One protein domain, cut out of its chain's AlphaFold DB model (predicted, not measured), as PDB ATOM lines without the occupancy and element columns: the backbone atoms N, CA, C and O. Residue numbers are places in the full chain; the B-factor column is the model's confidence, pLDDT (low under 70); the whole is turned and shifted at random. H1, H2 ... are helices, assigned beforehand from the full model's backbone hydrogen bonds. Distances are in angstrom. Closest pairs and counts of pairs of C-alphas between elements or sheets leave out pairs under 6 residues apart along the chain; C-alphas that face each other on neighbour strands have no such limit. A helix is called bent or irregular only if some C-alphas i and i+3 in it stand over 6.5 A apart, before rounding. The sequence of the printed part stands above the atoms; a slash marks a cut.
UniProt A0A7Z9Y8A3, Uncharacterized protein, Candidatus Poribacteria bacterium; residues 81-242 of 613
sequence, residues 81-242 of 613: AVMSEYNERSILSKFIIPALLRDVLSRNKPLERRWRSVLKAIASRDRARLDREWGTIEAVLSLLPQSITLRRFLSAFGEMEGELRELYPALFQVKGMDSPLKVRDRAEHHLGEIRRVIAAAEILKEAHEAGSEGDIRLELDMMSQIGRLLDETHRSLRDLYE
ATOM      1  N   ALA A  81     397.617 637.534 476.651       69.88
ATOM      2  CA  ALA A  81     396.962 638.743 476.156       69.88
ATOM      3  C   ALA A  81     395.888 638.432 475.095       69.88
ATOM      4  O   ALA A  81     394.746 638.858 475.243       69.88
ATOM      5  N   VAL A  82     396.207 637.625 474.078       74.25
ATOM      6  CA  VAL A  82     395.240 637.241 473.033       74.25
ATOM      7  C   VAL A  82     394.166 636.309 473.588       74.25
ATOM      8  O   VAL A  82     392.986 636.475 473.279       74.25
ATOM      9  N   MET A  83     394.532 635.387 474.486       72.81
ATOM     10  CA  MET A  83     393.545 634.578 475.209       72.81
ATOM     11  C   MET A  83     392.572 635.447 476.021       72.81
ATOM     12  O   MET A  83     391.375 635.157 476.057       72.81
ATOM     13  N   SER A  84     393.054 636.525 476.652       78.81
ATOM     14  CA  SER A  84     392.197 637.485 477.355       78.81
ATOM     15  C   SER A  84     391.254 638.215 476.396       78.81
ATOM     16  O   SER A  84     390.072 638.354 476.710       78.81
ATOM     17  N   GLU A  85     391.734 638.647 475.226       83.62
ATOM     18  CA  GLU A  85     390.881 639.265 474.205       83.62
ATOM     19  C   GLU A  85     389.808 638.285 473.706       83.62
ATOM     20  O   GLU A  85     388.628 638.624 473.722       83.62
ATOM     21  N   TYR A  86     390.158 637.040 473.362       82.00
ATOM     22  CA  TYR A  86     389.181 636.021 472.950       82.00
ATOM     23  C   TYR A  86     388.106 635.780 474.024       82.00
ATOM     24  O   TYR A  86     386.899 635.766 473.748       82.00
ATOM     25  N   ASN A  87     388.536 635.636 475.278       82.94
ATOM     26  CA  ASN A  87     387.645 635.398 476.408       82.94
ATOM     27  C   ASN A  87     386.719 636.587 476.690       82.94
ATOM     28  O   ASN A  87     385.569 636.372 477.072       82.94
ATOM     29  N   GLU A  88     387.159 637.821 476.435       88.75
ATOM     30  CA  GLU A  88     386.292 638.999 476.523       88.75
ATOM     31  C   GLU A  88     385.110 638.927 475.548       88.75
ATOM     32  O   GLU A  88     383.965 639.221 475.898       88.75
ATOM     33  N   ARG A  89     385.368 638.510 474.308       90.25
ATOM     34  CA  ARG A  89     384.307 638.369 473.304       90.25
ATOM     35  C   ARG A  89     383.330 637.283 473.746       90.25
ATOM     36  O   ARG A  89     382.118 637.487 473.692       90.25
ATOM     37  N   SER A  90     383.838 636.174 474.277       88.62
ATOM     38  CA  SER A  90     383.018 635.074 474.795       88.62
ATOM     39  C   SER A  90     382.118 635.502 475.969       88.62
ATOM     40  O   SER A  90     380.903 635.294 475.903       88.62
ATOM     41  N   ILE A  91     382.651 636.173 477.002       89.75
ATOM     42  CA  ILE A  91     381.857 636.619 478.168       89.75
ATOM     43  C   ILE A  91     380.803 637.669 477.789       89.75
ATOM     44  O   ILE A  91     379.668 637.606 478.273       89.75
ATOM     45  N   LEU A  92     381.151 638.605 476.893       92.31
ATOM     46  CA  LEU A  92     380.224 639.627 476.414       92.31
ATOM     47  C   LEU A  92     379.023 638.972 475.741       92.31
ATOM     48  O   LEU A  92     377.878 639.285 476.059       92.31
ATOM     49  N   SER A  93     379.305 638.020 474.858       90.69
ATOM     50  CA  SER A  93     378.313 637.335 474.034       90.69
ATOM     51  C   SER A  93     377.420 636.399 474.845       90.69
ATOM     52  O   SER A  93     376.211 636.362 474.632       90.69
ATOM     53  N   LYS A  94     378.007 635.639 475.779       88.69
ATOM     54  CA  LYS A  94     377.307 634.580 476.521       88.69
ATOM     55  C   LYS A  94     376.566 635.090 477.758       88.69
ATOM     56  O   LYS A  94     375.528 634.531 478.099       88.69
ATOM     57  N   PHE A  95     377.070 636.136 478.417       92.44
ATOM     58  CA  PHE A  95     376.568 636.554 479.732       92.44
ATOM     59  C   PHE A  95     376.117 638.015 479.764       92.44
ATOM     60  O   PHE A  95     374.956 638.290 480.074       92.44
ATOM     61  N   ILE A  96     377.001 638.953 479.413       95.25
ATOM     62  CA  ILE A  96     376.757 640.388 479.632       95.25
ATOM     63  C   ILE A  96     375.657 640.919 478.707       95.25
ATOM     64  O   ILE A  96     374.694 641.515 479.187       95.25
ATOM     65  N   ILE A  97     375.756 640.687 477.394       96.50
ATOM     66  CA  ILE A  97     374.749 641.144 476.424       96.50
ATOM     67  C   ILE A  97     373.371 640.535 476.741       96.50
ATOM     68  O   ILE A  97     372.418 641.306 476.856       96.50
ATOM     69  N   PRO A  98     373.220 639.213 476.972       94.81
ATOM     70  CA  PRO A  98     371.936 638.640 477.373       94.81
ATOM     71  C   PRO A  98     371.355 639.236 478.661       94.81
ATOM     72  O   PRO A  98     370.148 639.477 478.720       94.81
ATOM     73  N   ALA A  99     372.177 639.494 479.684       96.31
ATOM     74  CA  ALA A  99     371.716 640.106 480.931       96.31
ATOM     75  C   ALA A  99     371.216 641.544 480.712       96.31
ATOM     76  O   ALA A  99     370.105 641.877 481.130       96.31
ATOM     77  N   LEU A 100     371.980 642.361 479.981       96.31
ATOM     78  CA  LEU A 100     371.594 643.734 479.642       96.31
ATOM     79  C   LEU A 100     370.343 643.783 478.757       96.31
ATOM     80  O   LEU A 100     369.459 644.605 478.988       96.31
ATOM     81  N   LEU A 101     370.228 642.879 477.780       94.81
ATOM     82  CA  LEU A 101     369.027 642.749 476.954       94.81
ATOM     83  C   LEU A 101     367.801 642.421 477.811       94.81
ATOM     84  O   LEU A 101     366.765 643.064 477.654       94.81
ATOM     85  N   ARG A 102     367.902 641.454 478.737       94.25
ATOM     86  CA  ARG A 102     366.794 641.117 479.646       94.25
ATOM     87  C   ARG A 102     366.372 642.315 480.493       94.25
ATOM     88  O   ARG A 102     365.175 642.580 480.589       94.25
ATOM     89  N   ASP A 103     367.329 643.044 481.059       94.50
ATOM     90  CA  ASP A 103     367.054 644.228 481.874       94.50
ATOM     91  C   ASP A 103     366.340 645.323 481.067       94.50
ATOM     92  O   ASP A 103     365.240 645.743 481.431       94.50
ATOM     93  N   VAL A 104     366.891 645.713 479.914       93.94
ATOM     94  CA  VAL A 104     366.303 646.739 479.038       93.94
ATOM     95  C   VAL A 104     364.900 646.352 478.564       93.94
ATOM     96  O   VAL A 104     363.975 647.165 478.624       93.94
ATOM     97  N   LEU A 105     364.712 645.108 478.118       94.75
ATOM     98  CA  LEU A 105     363.421 644.639 477.612       94.75
ATOM     99  C   LEU A 105     362.372 644.539 478.724       94.75
ATOM    100  O   LEU A 105     361.209 644.860 478.489       94.75
ATOM    101  N   SER A 106     362.767 644.165 479.947       94.25
ATOM    102  CA  SER A 106     361.842 644.083 481.088       94.25
ATOM    103  C   SER A 106     361.181 645.428 481.415       94.25
ATOM    104  O   SER A 106     360.027 645.461 481.850       94.25
ATOM    105  N   ARG A 107     361.883 646.532 481.125       92.62
ATOM    106  CA  ARG A 107     361.445 647.919 481.335       92.62
ATOM    107  C   ARG A 107     360.568 648.455 480.194       92.62
ATOM    108  O   ARG A 107     359.985 649.525 480.335       92.62
ATOM    109  N   ASN A 108     360.442 647.731 479.074       93.44
ATOM    110  CA  ASN A 108     359.663 648.148 477.904       93.44
ATOM    111  C   ASN A 108     358.836 646.981 477.325       93.44
ATOM    112  O   ASN A 108     359.242 646.304 476.380       93.44
ATOM    113  N   LYS A 109     357.631 646.763 477.872       91.94
ATOM    114  CA  LYS A 109     356.743 645.639 477.506       91.94
ATOM    115  C   LYS A 109     356.355 645.570 476.018       91.94
ATOM    116  O   LYS A 109     356.353 644.460 475.473       91.94
ATOM    117  N   PRO A 110     356.027 646.682 475.328       93.25
ATOM    118  CA  PRO A 110     355.796 646.651 473.884       93.25
ATOM    119  C   PRO A 110     357.013 646.151 473.097       93.25
ATOM    120  O   PRO A 110     356.870 645.305 472.211       93.25
ATOM    121  N   LEU A 111     358.209 646.629 473.451       93.75
ATOM    122  CA  LEU A 111     359.454 646.228 472.805       93.75
ATOM    123  C   LEU A 111     359.818 644.772 473.128       93.75
ATOM    124  O   LEU A 111     360.193 644.035 472.222       93.75
ATOM    125  N   GLU A 112     359.598 644.312 474.365       95.00
ATOM    126  CA  GLU A 112     359.749 642.903 474.768       95.00
ATOM    127  C   GLU A 112     358.901 641.969 473.888       95.00
ATOM    128  O   GLU A 112     359.369 640.924 473.429       95.00
ATOM    129  N   ARG A 113     357.648 642.350 473.599       93.19
ATOM    130  CA  ARG A 113     356.756 641.560 472.738       93.19
ATOM    131  C   ARG A 113     357.279 641.468 471.304       93.19
ATOM    132  O   ARG A 113     357.250 640.382 470.727       93.19
ATOM    133  N   ARG A 114     357.766 642.579 470.739       93.75
ATOM    134  CA  ARG A 114     358.377 642.591 469.398       93.75
ATOM    135  C   ARG A 114     359.685 641.801 469.373       93.75
ATOM    136  O   ARG A 114     359.901 641.015 468.461       93.75
ATOM    137  N   TRP A 115     360.502 641.893 470.419       95.00
ATOM    138  CA  TRP A 115     361.728 641.104 470.546       95.00
ATOM    139  C   TRP A 115     361.462 639.592 470.535       95.00
ATOM    140  O   TRP A 115     362.186 638.832 469.900       95.00
ATOM    141  N   ARG A 116     360.359 639.130 471.137       93.31
ATOM    142  CA  ARG A 116     359.938 637.720 471.016       93.31
ATOM    143  C   ARG A 116     359.640 637.312 469.566       93.31
ATOM    144  O   ARG A 116     359.817 636.144 469.233       93.31
ATOM    145  N   SER A 117     359.196 638.235 468.708       92.62
ATOM    146  CA  SER A 117     359.035 637.993 467.263       92.62
ATOM    147  C   SER A 117     360.390 637.801 466.576       92.62
ATOM    148  O   SER A 117     360.537 636.850 465.810       92.62
ATOM    149  N   VAL A 118     361.387 638.628 466.919       94.25
ATOM    150  CA  VAL A 118     362.778 638.495 466.446       94.25
ATOM    151  C   VAL A 118     363.351 637.130 466.830       94.25
ATOM    152  O   VAL A 118     363.830 636.399 465.970       94.25
ATOM    153  N   LEU A 119     363.237 636.738 468.104       92.56
ATOM    154  CA  LEU A 119     363.738 635.442 468.577       92.56
ATOM    155  C   LEU A 119     363.075 634.263 467.857       92.56
ATOM    156  O   LEU A 119     363.747 633.289 467.534       92.56
ATOM    157  N   LYS A 120     361.770 634.362 467.567       92.00
ATOM    158  CA  LYS A 120     361.064 633.355 466.763       92.00
ATOM    159  C   LYS A 120     361.606 633.290 465.338       92.00
ATOM    160  O   LYS A 120     361.811 632.184 464.860       92.00
ATOM    161  N   ALA A 121     361.859 634.433 464.697       92.56
ATOM    162  CA  ALA A 121     362.426 634.487 463.348       92.56
ATOM    163  C   ALA A 121     363.825 633.852 463.286       92.56
ATOM    164  O   ALA A 121     364.102 633.071 462.382       92.56
ATOM    165  N   ILE A 122     364.677 634.130 464.279       91.62
ATOM    166  CA  ILE A 122     366.009 633.519 464.398       91.62
ATOM    167  C   ILE A 122     365.887 632.004 464.599       91.62
ATOM    168  O   ILE A 122     366.529 631.237 463.885       91.62
ATOM    169  N   ALA A 123     365.039 631.563 465.534       89.44
ATOM    170  CA  ALA A 123     364.854 630.144 465.833       89.44
ATOM    171  C   ALA A 123     364.294 629.355 464.639       89.44
ATOM    172  O   ALA A 123     364.708 628.223 464.404       89.44
ATOM    173  N   SER A 124     363.379 629.953 463.870       90.19
ATOM    174  CA  SER A 124     362.818 629.346 462.660       90.19
ATOM    175  C   SER A 124     363.656 629.581 461.405       90.19
ATOM    176  O   SER A 124     363.249 629.120 460.345       90.19
ATOM    177  N   ARG A 125     364.787 630.299 461.507       90.88
ATOM    178  CA  ARG A 125     365.649 630.677 460.374       90.88
ATOM    179  C   ARG A 125     364.868 631.375 459.247       90.88
ATOM    180  O   ARG A 125     365.126 631.150 458.077       90.88
ATOM    181  N   ASP A 126     363.889 632.207 459.607       91.19
ATOM    182  CA  ASP A 126     363.024 632.919 458.657       91.19
ATOM    183  C   ASP A 126     363.648 634.274 458.310       91.19
ATOM    184  O   ASP A 126     363.480 635.261 459.044       91.19
ATOM    185  N   ARG A 127     364.386 634.318 457.194       92.25
ATOM    186  CA  ARG A 127     365.058 635.532 456.715       92.25
ATOM    187  C   ARG A 127     364.084 636.681 456.503       92.25
ATOM    188  O   ARG A 127     364.309 637.777 457.013       92.25
ATOM    189  N   ALA A 128     362.989 636.441 455.787       92.81
ATOM    190  CA  ALA A 128     362.042 637.486 455.416       92.81
ATOM    191  C   ALA A 128     361.408 638.140 456.652       92.81
ATOM    192  O   ALA A 128     361.185 639.353 456.691       92.81
ATOM    193  N   ARG A 129     361.108 637.351 457.687       93.31
ATOM    194  CA  ARG A 129     360.628 637.880 458.965       93.31
ATOM    195  C   ARG A 129     361.718 638.619 459.728       93.31
ATOM    196  O   ARG A 129     361.414 639.667 460.293       93.31
ATOM    197  N   LEU A 130     362.944 638.101 459.753       93.31
ATOM    198  CA  LEU A 130     364.067 638.765 460.412       93.31
ATOM    199  C   LEU A 130     364.353 640.138 459.784       93.31
ATOM    200  O   LEU A 130     364.526 641.112 460.514       93.31
ATOM    201  N   ASP A 131     364.297 640.234 458.453       93.25
ATOM    202  CA  ASP A 131     364.447 641.484 457.703       93.25
ATOM    203  C   ASP A 131     363.354 642.505 458.063       93.25
ATOM    204  O   ASP A 131     363.652 643.666 458.341       93.25
ATOM    205  N   ARG A 132     362.082 642.080 458.140       93.88
ATOM    206  CA  ARG A 132     360.972 642.961 458.564       93.88
ATOM    207  C   ARG A 132     361.116 643.456 460.002       93.88
ATOM    208  O   ARG A 132     360.670 644.554 460.327       93.88
ATOM    209  N   GLU A 133     361.706 642.645 460.873       93.19
ATOM    210  CA  GLU A 133     361.898 642.966 462.287       93.19
ATOM    211  C   GLU A 133     363.217 643.708 462.565       93.19
ATOM    212  O   GLU A 133     363.504 644.018 463.722       93.19
ATOM    213  N   TRP A 134     364.007 644.051 461.541       94.31
ATOM    214  CA  TRP A 134     365.314 644.691 461.730       94.31
ATOM    215  C   TRP A 134     365.229 646.025 462.484       94.31
ATOM    216  O   TRP A 134     366.013 646.274 463.396       94.31
ATOM    217  N   GLY A 135     364.190 646.828 462.234       95.56
ATOM    218  CA  GLY A 135     363.952 648.054 463.007       95.56
ATOM    219  C   GLY A 135     363.664 647.798 464.498       95.56
ATOM    220  O   GLY A 135     363.948 648.642 465.343       95.56
ATOM    221  N   THR A 136     363.128 646.621 464.859       95.25
ATOM    222  CA  THR A 136     363.014 646.194 466.267       95.25
ATOM    223  C   THR A 136     364.403 645.956 466.863       95.25
ATOM    224  O   THR A 136     364.654 646.358 467.999       95.25
ATOM    225  N   ILE A 137     365.298 645.310 466.109       95.31
ATOM    226  CA  ILE A 137     366.680 645.050 466.528       95.31
ATOM    227  C   ILE A 137     367.418 646.365 466.777       95.31
ATOM    228  O   ILE A 137     367.965 646.549 467.863       95.31
ATOM    229  N   GLU A 138     367.364 647.305 465.835       96.25
ATOM    230  CA  GLU A 138     367.998 648.623 465.966       96.25
ATOM    231  C   GLU A 138     367.482 649.388 467.191       96.25
ATOM    232  O   GLU A 138     368.269 649.924 467.975       96.25
ATOM    233  N   ALA A 139     366.163 649.365 467.423       95.69
ATOM    234  CA  ALA A 139     365.565 649.980 468.602       95.69
ATOM    235  C   ALA A 139     366.112 649.373 469.906       95.69
ATOM    236  O   ALA A 139     366.452 650.114 470.825       95.69
ATOM    237  N   VAL A 140     366.255 648.047 469.992       95.25
ATOM    238  CA  VAL A 140     366.828 647.380 471.175       95.25
ATOM    239  C   VAL A 140     368.316 647.703 471.343       95.25
ATOM    240  O   VAL A 140     368.740 648.039 472.448       95.25
ATOM    241  N   LEU A 141     369.105 647.655 470.266       95.38
ATOM    242  CA  LEU A 141     370.540 647.968 470.300       95.38
ATOM    243  C   LEU A 141     370.809 649.416 470.734       95.38
ATOM    244  O   LEU A 141     371.770 649.674 471.464       95.38
ATOM    245  N   SER A 142     369.936 650.355 470.352       95.75
ATOM    246  CA  SER A 142     370.039 651.766 470.753       95.75
ATOM    247  C   SER A 142     369.913 651.979 472.267       95.75
ATOM    248  O   SER A 142     370.492 652.921 472.810       95.75
ATOM    249  N   LEU A 143     369.212 651.074 472.962       95.50
ATOM    250  CA  LEU A 143     369.016 651.114 474.412       95.50
ATOM    251  C   LEU A 143     370.161 650.452 475.191       95.50
ATOM    252  O   LEU A 143     370.302 650.692 476.390       95.50
ATOM    253  N   LEU A 144     370.983 649.626 474.536       95.94
ATOM    254  CA  LEU A 144     372.186 649.076 475.152       95.94
ATOM    255  C   LEU A 144     373.259 650.166 475.290       95.94
ATOM    256  O   LEU A 144     373.383 651.027 474.410       95.94
ATOM    257  N   PRO A 145     374.073 650.137 476.362       96.38
ATOM    258  CA  PRO A 145     375.217 651.031 476.470       96.38
ATOM    259  C   PRO A 145     376.222 650.739 475.350       96.38
ATOM    260  O   PRO A 145     376.379 649.592 474.938       96.38
ATOM    261  N   GLN A 146     376.948 651.762 474.890       96.25
ATOM    262  CA  GLN A 146     378.024 651.555 473.916       96.25
ATOM    263  C   GLN A 146     379.100 650.620 474.492       96.25
ATOM    264  O   GLN A 146     379.479 649.627 473.871       96.25
ATOM    265  N   SER A 147     379.529 650.892 475.726       96.56
ATOM    266  CA  SER A 147     380.459 650.057 476.481       96.56
ATOM    267  C   SER A 147     380.113 650.010 477.969       96.56
ATOM    268  O   SER A 147     379.476 650.921 478.501       96.56
ATOM    269  N   ILE A 148     380.577 648.972 478.664       96.06
ATOM    270  CA  ILE A 148     380.439 648.811 480.117       96.06
ATOM    271  C   ILE A 148     381.738 648.267 480.721       96.06
ATOM    272  O   ILE A 148     382.489 647.594 480.032       96.06
ATOM    273  N   THR A 149     382.017 648.541 481.993       95.56
ATOM    274  CA  THR A 149     383.114 647.883 482.726       95.56
ATOM    275  C   THR A 149     382.572 646.703 483.530       95.56
ATOM    276  O   THR A 149     381.393 646.706 483.898       95.56
ATOM    277  N   LEU A 150     383.409 645.711 483.860       93.25
ATOM    278  CA  LEU A 150     382.989 644.613 484.744       93.25
ATOM    279  C   LEU A 150     382.516 645.141 486.098       93.25
ATOM    280  O   LEU A 150     381.501 644.679 486.604       93.25
ATOM    281  N   ARG A 151     383.194 646.153 486.659       94.75
ATOM    282  CA  ARG A 151     382.781 646.794 487.917       94.75
ATOM    283  C   ARG A 151     381.360 647.336 487.833       94.75
ATOM    284  O   ARG A 151     380.545 647.080 488.715       94.75
ATOM    285  N   ARG A 152     381.054 648.076 486.764       95.88
ATOM    286  CA  ARG A 152     379.718 648.644 486.566       95.88
ATOM    287  C   ARG A 152     378.685 647.549 486.318       95.88
ATOM    288  O   ARG A 152     377.605 647.623 486.890       95.88
ATOM    289  N   PHE A 153     379.008 646.541 485.514       96.00
ATOM    290  CA  PHE A 153     378.117 645.407 485.277       96.00
ATOM    291  C   PHE A 153     377.783 644.667 486.584       96.00
ATOM    292  O   PHE A 153     376.615 644.537 486.932       96.00
ATOM    293  N   LEU A 154     378.794 644.277 487.360       95.50
ATOM    294  CA  LEU A 154     378.618 643.519 488.603       95.50
ATOM    295  C   LEU A 154     377.961 644.332 489.725       95.50
ATOM    296  O   LEU A 154     377.345 643.753 490.607       95.50
ATOM    297  N   SER A 155     377.999 645.667 489.668       95.50
ATOM    298  CA  SER A 155     377.193 646.493 490.580       95.50
ATOM    299  C   SER A 155     375.679 646.315 490.386       95.50
ATOM    300  O   SER A 155     374.920 646.514 491.329       95.50
ATOM    301  N   ALA A 156     375.246 645.926 489.180       93.50
ATOM    302  CA  ALA A 156     373.844 645.683 488.839       93.50
ATOM    303  C   ALA A 156     373.473 644.187 488.784       93.50
ATOM    304  O   ALA A 156     372.308 643.859 488.975       93.50
ATOM    305  N   PHE A 157     374.449 643.307 488.534       95.31
ATOM    306  CA  PHE A 157     374.283 641.855 488.363       95.31
ATOM    307  C   PHE A 157     375.279 641.079 489.244       95.31
ATOM    308  O   PHE A 157     376.037 640.228 488.767       95.31
ATOM    309  N   GLY A 158     375.363 641.448 490.525       92.00
ATOM    310  CA  GLY A 158     376.383 640.944 491.453       92.00
ATOM    311  C   GLY A 158     376.304 639.438 491.699       92.00
ATOM    312  O   GLY A 158     377.320 638.795 491.949       92.00
ATOM    313  N   GLU A 159     375.121 638.847 491.538       94.56
ATOM    314  CA  GLU A 159     374.897 637.406 491.633       94.56
ATOM    315  C   GLU A 159     375.701 636.592 490.605       94.56
ATOM    316  O   GLU A 159     375.982 635.419 490.840       94.56
ATOM    317  N   MET A 160     376.116 637.209 489.492       93.69
ATOM    318  CA  MET A 160     376.891 636.548 488.437       93.69
ATOM    319  C   MET A 160     378.403 636.532 488.717       93.69
ATOM    320  O   MET A 160     379.144 635.855 488.008       93.69
ATOM    321  N   GLU A 161     378.902 637.269 489.719       92.81
ATOM    322  CA  GLU A 161     380.347 637.458 489.915       92.81
ATOM    323  C   GLU A 161     381.101 636.139 490.123       92.81
ATOM    324  O   GLU A 161     382.152 635.934 489.513       92.81
ATOM    325  N   GLY A 162     380.562 635.242 490.956       91.56
ATOM    326  CA  GLY A 162     381.192 633.954 491.255       91.56
ATOM    327  C   GLY A 162     381.389 633.102 490.001       91.56
ATOM    328  O   GLY A 162     382.510 632.691 489.705       91.56
ATOM    329  N   GLU A 163     380.318 632.927 489.221       91.12
ATOM    330  CA  GLU A 163     380.339 632.161 487.969       91.12
ATOM    331  C   GLU A 163     381.301 632.783 486.946       91.12
ATOM    332  O   GLU A 163     382.117 632.088 486.337       91.12
ATOM    333  N   LEU A 164     381.262 634.109 486.774       90.69
ATOM    334  CA  LEU A 164     382.125 634.784 485.805       90.69
ATOM    335  C   LEU A 164     383.608 634.686 486.180       90.69
ATOM    336  O   LEU A 164     384.443 634.498 485.291       90.69
ATOM    337  N   ARG A 165     383.950 634.788 487.471       89.88
ATOM    338  CA  ARG A 165     385.333 634.638 487.955       89.88
ATOM    339  C   ARG A 165     385.868 633.227 487.755       89.88
ATOM    340  O   ARG A 165     387.033 633.081 487.391       89.88
ATOM    341  N   GLU A 166     385.032 632.217 487.974       88.00
ATOM    342  CA  GLU A 166     385.397 630.816 487.765       88.00
ATOM    343  C   GLU A 166     385.609 630.504 486.276       88.00
ATOM    344  O   GLU A 166     386.600 629.876 485.895       88.00
ATOM    345  N   LEU A 167     384.703 630.972 485.413       84.25
ATOM    346  CA  LEU A 167     384.738 630.649 483.987       84.25
ATOM    347  C   LEU A 167     385.768 631.469 483.195       84.25
ATOM    348  O   LEU A 167     386.346 630.942 482.241       84.25
ATOM    349  N   TYR A 168     386.011 632.728 483.582       86.31
ATOM    350  CA  TYR A 168     386.862 633.681 482.851       86.31
ATOM    351  C   TYR A 168     387.934 634.356 483.733       86.31
ATOM    352  O   TYR A 168     388.050 635.585 483.726       86.31
ATOM    353  N   PRO A 169     388.782 633.602 484.459       83.19
ATOM    354  CA  PRO A 169     389.731 634.168 485.424       83.19
ATOM    355  C   PRO A 169     390.740 635.136 484.788       83.19
ATOM    356  O   PRO A 169     391.048 636.180 485.367       83.19
ATOM    357  N   ALA A 170     391.200 634.843 483.566       78.38
ATOM    358  CA  ALA A 170     392.152 635.679 482.833       78.38
ATOM    359  C   ALA A 170     391.626 637.103 482.589       78.38
ATOM    360  O   ALA A 170     392.397 638.056 482.617       78.38
ATOM    361  N   LEU A 171     390.313 637.274 482.421       78.25
ATOM    362  CA  LEU A 171     389.722 638.594 482.219       78.25
ATOM    363  C   LEU A 171     389.854 639.465 483.476       78.25
ATOM    364  O   LEU A 171     390.212 640.637 483.385       78.25
ATOM    365  N   PHE A 172     389.624 638.883 484.656       84.50
ATOM    366  CA  PHE A 172     389.764 639.586 485.934       84.50
ATOM    367  C   PHE A 172     391.227 639.891 486.274       84.50
ATOM    368  O   PHE A 172     391.501 640.917 486.892       84.50
ATOM    369  N   GLN A 173     392.150 639.010 485.882       82.38
ATOM    370  CA  GLN A 173     393.572 639.107 486.226       82.38
ATOM    371  C   GLN A 173     394.381 639.969 485.250       82.38
ATOM    372  O   GLN A 173     395.280 640.684 485.681       82.38
ATOM    373  N   VAL A 174     394.078 639.897 483.950       79.88
ATOM    374  CA  VAL A 174     394.849 640.562 482.887       79.88
ATOM    375  C   VAL A 174     394.181 641.864 482.465       79.88
ATOM    376  O   VAL A 174     394.812 642.917 482.479       79.88
ATOM    377  N   LYS A 175     392.891 641.814 482.106       80.75
ATOM    378  CA  LYS A 175     392.158 642.985 481.605       80.75
ATOM    379  C   LYS A 175     391.655 643.894 482.729       80.75
ATOM    380  O   LYS A 175     391.571 645.109 482.553       80.75
ATOM    381  N   GLY A 176     391.353 643.314 483.888       85.25
ATOM    382  CA  GLY A 176     390.929 644.038 485.082       85.25
ATOM    383  C   GLY A 176     389.472 644.512 485.040       85.25
ATOM    384  O   GLY A 176     388.762 644.389 484.045       85.25
ATOM    385  N   MET A 177     389.012 645.060 486.166       90.12
ATOM    386  CA  MET A 177     387.594 645.379 486.401       90.12
ATOM    387  C   MET A 177     387.098 646.649 485.696       90.12
ATOM    388  O   MET A 177     385.887 646.839 485.562       90.12
ATOM    389  N   ASP A 178     388.023 647.515 485.283       92.31
ATOM    390  CA  ASP A 178     387.742 648.884 484.840       92.31
ATOM    391  C   ASP A 178     387.958 649.093 483.334       92.31
ATOM    392  O   ASP A 178     387.626 650.149 482.799       92.31
ATOM    393  N   SER A 179     388.446 648.071 482.630       90.69
ATOM    394  CA  SER A 179     388.574 648.107 481.175       90.69
ATOM    395  C   SER A 179     387.198 648.164 480.493       90.69
ATOM    396  O   SER A 179     386.285 647.431 480.893       90.69
ATOM    397  N   PRO A 180     387.020 649.009 479.459       93.56
ATOM    398  CA  PRO A 180     385.759 649.110 478.738       93.56
ATOM    399  C   PRO A 180     385.525 647.872 477.864       93.56
ATOM    400  O   PRO A 180     386.372 647.486 477.063       93.56
ATOM    401  N   LEU A 181     384.338 647.287 477.991       93.81
ATOM    402  CA  LEU A 181     383.844 646.170 477.194       93.81
ATOM    403  C   LEU A 181     382.823 646.697 476.183       93.81
ATOM    404  O   LEU A 181     381.833 647.313 476.588       93.81
ATOM    405  N   LYS A 182     383.044 646.485 474.882       95.25
ATOM    406  CA  LYS A 182     382.188 647.031 473.811       95.25
ATOM    407  C   LYS A 182     380.903 646.218 473.682       95.25
ATOM    408  O   LYS A 182     380.909 645.120 473.149       95.25
ATOM    409  N   VAL A 183     379.791 646.729 474.197       96.88
ATOM    410  CA  VAL A 183     378.529 645.974 474.259       96.88
ATOM    411  C   VAL A 183     377.777 646.076 472.938       96.88
ATOM    412  O   VAL A 183     377.415 645.050 472.363       96.88
ATOM    413  N   ARG A 184     377.546 647.303 472.452       96.56
ATOM    414  CA  ARG A 184     376.705 647.533 471.272       96.56
ATOM    415  C   ARG A 184     377.320 646.941 470.007       96.56
ATOM    416  O   ARG A 184     376.637 646.180 469.334       96.56
ATOM    417  N   ASP A 185     378.606 647.187 469.765       96.69
ATOM    418  CA  ASP A 185     379.307 646.696 468.569       96.69
ATOM    419  C   ASP A 185     379.267 645.162 468.486       96.69
ATOM    420  O   ASP A 185     378.970 644.583 467.443       96.69
ATOM    421  N   ARG A 186     379.481 644.478 469.618       96.50
ATOM    422  CA  ARG A 186     379.445 643.012 469.673       96.50
ATOM    423  C   ARG A 186     378.021 642.479 469.502       96.50
ATOM    424  O   ARG A 186     377.833 641.480 468.815       96.50
ATOM    425  N   ALA A 187     377.015 643.136 470.079       96.81
ATOM    426  CA  ALA A 187     375.614 642.758 469.885       96.81
ATOM    427  C   ALA A 187     375.160 642.949 468.424       96.81
ATOM    428  O   ALA A 187     374.481 642.082 467.873       96.81
ATOM    429  N   GLU A 188     375.578 644.046 467.791       97.19
ATOM    430  CA  GLU A 188     375.330 644.329 466.378       97.19
ATOM    431  C   GLU A 188     376.014 643.303 465.469       97.19
ATOM    432  O   GLU A 188     375.371 642.757 464.571       97.19
ATOM    433  N   HIS A 189     377.277 642.961 465.754       97.12
ATOM    434  CA  HIS A 189     377.980 641.880 465.067       97.12
ATOM    435  C   HIS A 189     377.184 640.569 465.113       97.12
ATOM    436  O   HIS A 189     376.934 639.986 464.061       97.12
ATOM    437  N   HIS A 190     376.746 640.128 466.299       95.31
ATOM    438  CA  HIS A 190     376.039 638.850 466.457       95.31
ATOM    439  C   HIS A 190     374.727 638.795 465.689       95.31
ATOM    440  O   HIS A 190     374.472 637.832 464.970       95.31
ATOM    441  N   LEU A 191     373.888 639.824 465.816       95.19
ATOM    442  CA  LEU A 191     372.596 639.860 465.127       95.19
ATOM    443  C   LEU A 191     372.775 639.988 463.608       95.19
ATOM    444  O   LEU A 191     372.049 639.347 462.847       95.19
ATOM    445  N   GLY A 192     373.778 640.755 463.168       96.50
ATOM    446  CA  GLY A 192     374.178 640.838 461.764       96.50
ATOM    447  C   GLY A 192     374.690 639.511 461.211       96.50
ATOM    448  O   GLY A 192     374.298 639.118 460.115       96.50
ATOM    449  N   GLU A 193     375.525 638.795 461.961       96.94
ATOM    450  CA  GLU A 193     376.086 637.514 461.530       96.94
ATOM    451  C   GLU A 193     375.010 636.428 461.465       96.94
ATOM    452  O   GLU A 193     374.949 635.705 460.476       96.94
ATOM    453  N   ILE A 194     374.088 636.372 462.434       95.06
ATOM    454  CA  ILE A 194     372.922 635.473 462.387       95.06
ATOM    455  C   ILE A 194     372.125 635.692 461.097       95.06
ATOM    456  O   ILE A 194     371.791 634.734 460.398       95.06
ATOM    457  N   ARG A 195     371.849 636.955 460.753       95.75
ATOM    458  CA  ARG A 195     371.131 637.309 459.525       95.75
ATOM    459  C   ARG A 195     371.889 636.873 458.268       95.75
ATOM    460  O   ARG A 195     371.277 636.290 457.375       95.75
ATOM    461  N   ARG A 196     373.205 637.114 458.204       97.31
ATOM    462  CA  ARG A 196     374.053 636.698 457.072       97.31
ATOM    463  C   ARG A 196     374.115 635.181 456.921       97.31
ATOM    464  O   ARG A 196     374.044 634.699 455.799       97.31
ATOM    465  N   VAL A 197     374.196 634.430 458.021       96.25
ATOM    466  CA  VAL A 197     374.226 632.958 458.003       96.25
ATOM    467  C   VAL A 197     372.916 632.377 457.472       96.25
ATOM    468  O   VAL A 197     372.953 631.487 456.625       96.25
ATOM    469  N   ILE A 198     371.765 632.892 457.923       95.25
ATOM    470  CA  ILE A 198     370.456 632.458 457.408       95.25
ATOM    471  C   ILE A 198     370.369 632.741 455.900       95.25
ATOM    472  O   ILE A 198     370.036 631.843 455.130       95.25
ATOM    473  N   ALA A 199     370.742 633.950 455.471       96.44
ATOM    474  CA  ALA A 199     370.737 634.314 454.057       96.44
ATOM    475  C   ALA A 199     371.692 633.448 453.220       96.44
ATOM    476  O   ALA A 199     371.323 633.009 452.136       96.44
ATOM    477  N   ALA A 200     372.898 633.167 453.718       96.94
ATOM    478  CA  ALA A 200     373.871 632.339 453.017       96.94
ATOM    479  C   ALA A 200     373.366 630.905 452.813       96.94
ATOM    480  O   ALA A 200     373.565 630.343 451.742       96.94
ATOM    481  N   ALA A 201     372.695 630.317 453.809       95.75
ATOM    482  CA  ALA A 201     372.154 628.967 453.692       95.75
ATOM    483  C   ALA A 201     371.036 628.867 452.641       95.75
ATOM    484  O   ALA A 201     371.021 627.916 451.863       95.75
ATOM    485  N   GLU A 202     370.130 629.850 452.601       95.19
ATOM    486  CA  GLU A 202     369.087 629.935 451.568       95.19
ATOM    487  C   GLU A 202     369.710 630.091 450.171       95.19
ATOM    488  O   GLU A 202     369.446 629.282 449.286       95.19
ATOM    489  N   ILE A 203     370.615 631.062 450.002       97.00
ATOM    490  CA  ILE A 203     371.246 631.364 448.707       97.00
ATOM    491  C   ILE A 203     372.092 630.189 448.197       97.00
ATOM    492  O   ILE A 203     372.082 629.914 447.004       97.00
ATOM    493  N   LEU A 204     372.822 629.477 449.067       95.88
ATOM    494  CA  LEU A 204     373.610 628.306 448.657       95.88
ATOM    495  C   LEU A 204     372.726 627.187 448.106       95.88
ATOM    496  O   LEU A 204     373.074 626.575 447.097       95.88
ATOM    497  N   LYS A 205     371.584 626.942 448.756       94.81
ATOM    498  CA  LYS A 205     370.625 625.935 448.310       94.81
ATOM    499  C   LYS A 205     370.043 626.306 446.945       94.81
ATOM    500  O   LYS A 205     370.073 625.481 446.038       94.81
ATOM    501  N   GLU A 206     369.587 627.546 446.789       96.00
ATOM    502  CA  GLU A 206     369.048 628.047 445.517       96.00
ATOM    503  C   GLU A 206     370.109 628.028 444.401       96.00
ATOM    504  O   GLU A 206     369.818 627.637 443.273       96.00
ATOM    505  N   ALA A 207     371.366 628.371 444.715       96.25
ATOM    506  CA  ALA A 207     372.469 628.326 443.755       96.25
ATOM    507  C   ALA A 207     372.742 626.900 443.263       96.25
ATOM    508  O   ALA A 207     372.955 626.681 442.070       96.25
ATOM    509  N   HIS A 208     372.727 625.926 444.177       93.06
ATOM    510  CA  HIS A 208     372.893 624.518 443.835       93.06
ATOM    511  C   HIS A 208     371.748 623.997 442.951       93.06
ATOM    512  O   HIS A 208     372.001 623.275 441.985       93.06
ATOM    513  N   GLU A 209     370.503 624.380 443.253       94.19
ATOM    514  CA  GLU A 209     369.325 624.034 442.449       94.19
ATOM    515  C   GLU A 209     369.441 624.622 441.032       94.19
ATOM    516  O   GLU A 209     369.388 623.875 440.054       94.19
ATOM    517  N   ALA A 210     369.738 625.921 440.913       94.12
ATOM    518  CA  ALA A 210     369.937 626.590 439.627       94.12
ATOM    519  C   ALA A 210     371.053 625.938 438.787       94.12
ATOM    520  O   ALA A 210     370.878 625.680 437.593       94.12
ATOM    521  N   GLY A 211     372.192 625.617 439.410       89.06
ATOM    522  CA  GLY A 211     373.310 624.947 438.744       89.06
ATOM    523  C   GLY A 211     372.973 623.531 438.268       89.06
ATOM    524  O   GLY A 211     373.430 623.126 437.198       89.06
ATOM    525  N   SER A 212     372.150 622.799 439.024       87.12
ATOM    526  CA  SER A 212     371.688 621.448 438.670       87.12
ATOM    527  C   SER A 212     370.678 621.455 437.518       87.12
ATOM    528  O   SER A 212     370.658 620.529 436.709       87.12
ATOM    529  N   GLU A 213     369.869 622.511 437.408       92.56
ATOM    530  CA  GLU A 213     368.942 622.734 436.288       92.56
ATOM    531  C   GLU A 213     369.635 623.302 435.033       92.56
ATOM    532  O   GLU A 213     369.030 623.382 433.962       92.56
ATOM    533  N   GLY A 214     370.918 623.661 435.140       89.88
ATOM    534  CA  GLY A 214     371.722 624.203 434.045       89.88
ATOM    535  C   GLY A 214     371.631 625.724 433.872       89.88
ATOM    536  O   GLY A 214     372.158 626.243 432.885       89.88
ATOM    537  N   ASP A 215     371.023 626.461 434.809       94.56
ATOM    538  CA  ASP A 215     371.032 627.931 434.817       94.56
ATOM    539  C   ASP A 215     372.314 628.475 435.464       94.56
ATOM    540  O   ASP A 215     372.354 628.972 436.594       94.56
ATOM    541  N   ILE A 216     373.398 628.396 434.694       92.06
ATOM    542  CA  ILE A 216     374.738 628.826 435.113       92.06
ATOM    543  C   ILE A 216     374.782 630.320 435.462       92.06
ATOM    544  O   ILE A 216     375.576 630.752 436.300       92.06
ATOM    545  N   ARG A 217     373.940 631.140 434.819       95.69
ATOM    546  CA  ARG A 217     373.932 632.587 435.051       95.69
ATOM    547  C   ARG A 217     373.313 632.914 436.405       95.69
ATOM    548  O   ARG A 217     373.858 633.761 437.115       95.69
ATOM    549  N   LEU A 218     372.197 632.272 436.741       96.25
ATOM    550  CA  LEU A 218     371.548 632.443 438.035       96.25
ATOM    551  C   LEU A 218     372.432 631.916 439.170       96.25
ATOM    552  O   LEU A 218     372.639 632.625 440.154       96.25
ATOM    553  N   GLU A 219     373.033 630.737 438.988       95.38
ATOM    554  CA  GLU A 219     374.007 630.173 439.929       95.38
ATOM    555  C   GLU A 219     375.159 631.155 440.203       95.38
ATOM    556  O   GLU A 219     375.507 631.395 441.360       95.38
ATOM    557  N   LEU A 220     375.729 631.776 439.162       95.44
ATOM    558  CA  LEU A 220     376.814 632.749 439.316       95.44
ATOM    559  C   LEU A 220     376.382 634.022 440.052       95.44
ATOM    560  O   LEU A 220     377.155 634.545 440.862       95.44
ATOM    561  N   ASP A 221     375.174 634.531 439.805       97.69
ATOM    562  CA  ASP A 221     374.663 635.691 440.544       97.69
ATOM    563  C   ASP A 221     374.497 635.367 442.035       97.69
ATOM    564  O   ASP A 221     374.978 636.115 442.892       97.69
ATOM    565  N   MET A 222     373.911 634.211 442.351       97.88
ATOM    566  CA  MET A 222     373.734 633.738 443.724       97.88
ATOM    567  C   MET A 222     375.077 633.481 444.420       97.88
ATOM    568  O   MET A 222     375.303 633.944 445.539       97.88
ATOM    569  N   MET A 223     376.038 632.846 443.750       97.19
ATOM    570  CA  MET A 223     377.382 632.650 444.305       97.19
ATOM    571  C   MET A 223     378.142 633.970 444.481       97.19
ATOM    572  O   MET A 223     378.895 634.139 445.444       97.19
ATOM    573  N   SER A 224     377.884 634.962 443.631       97.88
ATOM    574  CA  SER A 224     378.384 636.326 443.831       97.88
ATOM    575  C   SER A 224     377.729 637.010 445.037       97.88
ATOM    576  O   SER A 224     378.387 637.794 445.725       97.88
ATOM    577  N   GLN A 225     376.457 636.715 445.338       98.31
ATOM    578  CA  GLN A 225     375.804 637.152 446.579       98.31
ATOM    579  C   GLN A 225     376.465 636.520 447.811       98.31
ATOM    580  O   GLN A 225     376.750 637.242 448.765       98.31
ATOM    581  N   ILE A 226     376.801 635.224 447.776       98.19
ATOM    582  CA  ILE A 226     377.591 634.577 448.839       98.19
ATOM    583  C   ILE A 226     378.937 635.284 449.023       98.19
ATOM    584  O   ILE A 226     379.310 635.604 450.151       98.19
ATOM    585  N   GLY A 227     379.636 635.602 447.929       98.06
ATOM    586  CA  GLY A 227     380.876 636.381 447.973       98.06
ATOM    587  C   GLY A 227     380.720 637.724 448.698       98.06
ATOM    588  O   GLY A 227     381.517 638.058 449.577       98.06
ATOM    589  N   ARG A 228     379.638 638.463 448.416       98.56
ATOM    590  CA  ARG A 228     379.318 639.716 449.124       98.56
ATOM    591  C   ARG A 228     379.059 639.500 450.614       98.56
ATOM    592  O   ARG A 228     379.551 640.289 451.420       98.56
ATOM    593  N   LEU A 229     378.351 638.431 450.987       98.50
ATOM    594  CA  LEU A 229     378.117 638.084 452.393       98.50
ATOM    595  C   LEU A 229     379.424 637.758 453.130       98.50
ATOM    596  O   LEU A 229     379.580 638.164 454.280       98.50
ATOM    597  N   LEU A 230     380.386 637.094 452.477       98.25
ATOM    598  CA  LEU A 230     381.716 636.861 453.055       98.25
ATOM    599  C   LEU A 230     382.436 638.185 453.337       98.25
ATOM    600  O   LEU A 230     382.918 638.388 454.452       98.25
ATOM    601  N   ASP A 231     382.451 639.101 452.365       98.44
ATOM    602  CA  ASP A 231     383.088 640.411 452.519       98.44
ATOM    603  C   ASP A 231     382.392 641.257 453.611       98.44
ATOM    604  O   ASP A 231     383.047 641.968 454.375       98.44
ATOM    605  N   GLU A 232     381.060 641.189 453.712       98.44
ATOM    606  CA  GLU A 232     380.275 641.840 454.770       98.44
ATOM    607  C   GLU A 232     380.576 641.277 456.154       98.44
ATOM    608  O   GLU A 232     380.772 642.044 457.104       98.44
ATOM    609  N   THR A 233     380.651 639.951 456.277       98.06
ATOM    610  CA  THR A 233     381.084 639.334 457.523       98.06
ATOM    611  C   THR A 233     382.494 639.780 457.876       98.06
ATOM    612  O   THR A 233     382.730 640.142 459.026       98.06
ATOM    613  N   HIS A 234     383.430 639.784 456.925       98.31
ATOM    614  CA  HIS A 234     384.802 640.195 457.209       98.31
ATOM    615  C   HIS A 234     384.868 641.619 457.763       98.31
ATOM    616  O   HIS A 234     385.492 641.850 458.797       98.31
ATOM    617  N   ARG A 235     384.142 642.562 457.146       98.44
ATOM    618  CA  ARG A 235     384.016 643.931 457.674       98.44
ATOM    619  C   ARG A 235     383.456 643.938 459.093       98.44
ATOM    620  O   ARG A 235     384.007 644.601 459.960       98.44
ATOM    621  N   SER A 236     382.413 643.155 459.364       98.31
ATOM    622  CA  SER A 236     381.852 643.038 460.714       98.31
ATOM    623  C   SER A 236     382.856 642.447 461.718       98.31
ATOM    624  O   SER A 236     382.952 642.936 462.840       98.31
ATOM    625  N   LEU A 237     383.644 641.444 461.327       97.44
ATOM    626  CA  LEU A 237     384.689 640.849 462.167       97.44
ATOM    627  C   LEU A 237     385.837 641.820 462.449       97.44
ATOM    628  O   LEU A 237     386.384 641.815 463.548       97.44
ATOM    629  N   ARG A 238     386.190 642.664 461.480       97.44
ATOM    630  CA  ARG A 238     387.220 643.691 461.633       97.44
ATOM    631  C   ARG A 238     386.737 644.865 462.479       97.44
ATOM    632  O   ARG A 238     387.394 645.212 463.451       97.44
ATOM    633  N   ASP A 239     385.593 645.439 462.125       97.44
ATOM    634  CA  ASP A 239     385.158 646.743 462.628       97.44
ATOM    635  C   ASP A 239     384.303 646.612 463.901       97.44
ATOM    636  O   ASP A 239     384.472 647.376 464.848       97.44
ATOM    637  N   LEU A 240     383.407 645.616 463.952       96.88
ATOM    638  CA  LEU A 240     382.469 645.423 465.066       96.88
ATOM    639  C   LEU A 240     382.895 644.341 466.055       96.88
ATOM    640  O   LEU A 240     382.514 644.423 467.220       96.88
ATOM    641  N   TYR A 241     383.647 643.323 465.627       96.31
ATOM    642  CA  TYR A 241     384.135 642.244 466.502       96.31
ATOM    643  C   TYR A 241     385.620 642.376 466.872       96.31
ATOM    644  O   TYR A 241     386.044 641.860 467.909       96.31
ATOM    645  N   GLU A 242     386.375 643.134 466.072       95.06
ATOM    646  CA  GLU A 242     387.791 643.470 466.256       95.06
ATOM    647  C   GLU A 242     388.684 642.248 466.461       95.06
ATOM    648  O   GLU A 242     389.393 642.126 467.463       95.06
TER     649      GLU A 242
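What this domain is: This is residues 81 to 242 of the 613 residues of an uncharacterized protein of Candidatus Poribacteria bacterium (UniProt A0A7Z9Y8A3). Look for a T: a long helical hairpin, H8 and H9, makes the length, and the first residues of H8 meet the bent helix H1 crosswise near its bend. H2, H3 and H4 pack in the corner between H1b and H8; the short H5, H6 and H7 lie across H1 from them. The printed part has 162 residues with nine named helices, H1 to H9 in order, and no named strand: all helix. It is loose, radius of gyration of the C-alphas 18.9 A, only just flat, spanning 60 by 41 by 23 A.

Where its parts are: Find C-alpha 81 at (396.962, 638.743, 476.156), where H1, residues 81 to 106, begins. By its hydrogen bonds it was assigned as one helix, but it is bent: C-alphas 94 and 97 are 7.0 A apart, between arms H1a, 81 to 94, 20.1 A long, and H1b, 97 to 106. Next come H2, 109 to 123, 21.0 A; H3, 127 to 132; H4, 134 to 143; H5, 150 to 156; H6, 158 to 167, irregular with C-alphas 159 and 162 7.2 A apart; and H7, 169 to 175. H8, 183 to 213, runs 45.5 A, and H9, 216 to 240, 35.1 A to C-alpha 240 at (382.469, 645.423, 465.066).

How they stand to each other: At residues 89 to 93, H1a touches H8, about perpendicular at 81 degrees; the closest C-alphas, Leu 92 and Val 183, are 6.9 A apart. H9 touches H8 as a hairpin, Ala 207 to Glu 219 4.5 A between closest C-alphas. H4 touches H8, Leu 141 to Arg 184 6.3 A between closest C-alphas. H2 and H3, a hairpin, touch; their closest C-alphas, Ala 121 and Leu 130, are 5.4 A apart. H7 touches H1a, closest C-alphas Ser 84 and Leu 171 at 5.6 A; H5 and H1b are near each other, and H6 is close to but not clearly touching H1a. Every O i to N i+4 pair is within hydrogen-bond range in H1a, H1b, H3, H7, H8 and H9; H2 has 10 of 11, H4 5 of 6, H5 2 of 3, H6 4 of 6.

The domain as a whole: The C-alphas farthest apart, Ser 155 and Gly 214, are 61.0 A apart. The printed part has no cut, and no link is long. Mean pLDDT of the printed part is 93.1; residue 81 is under 70.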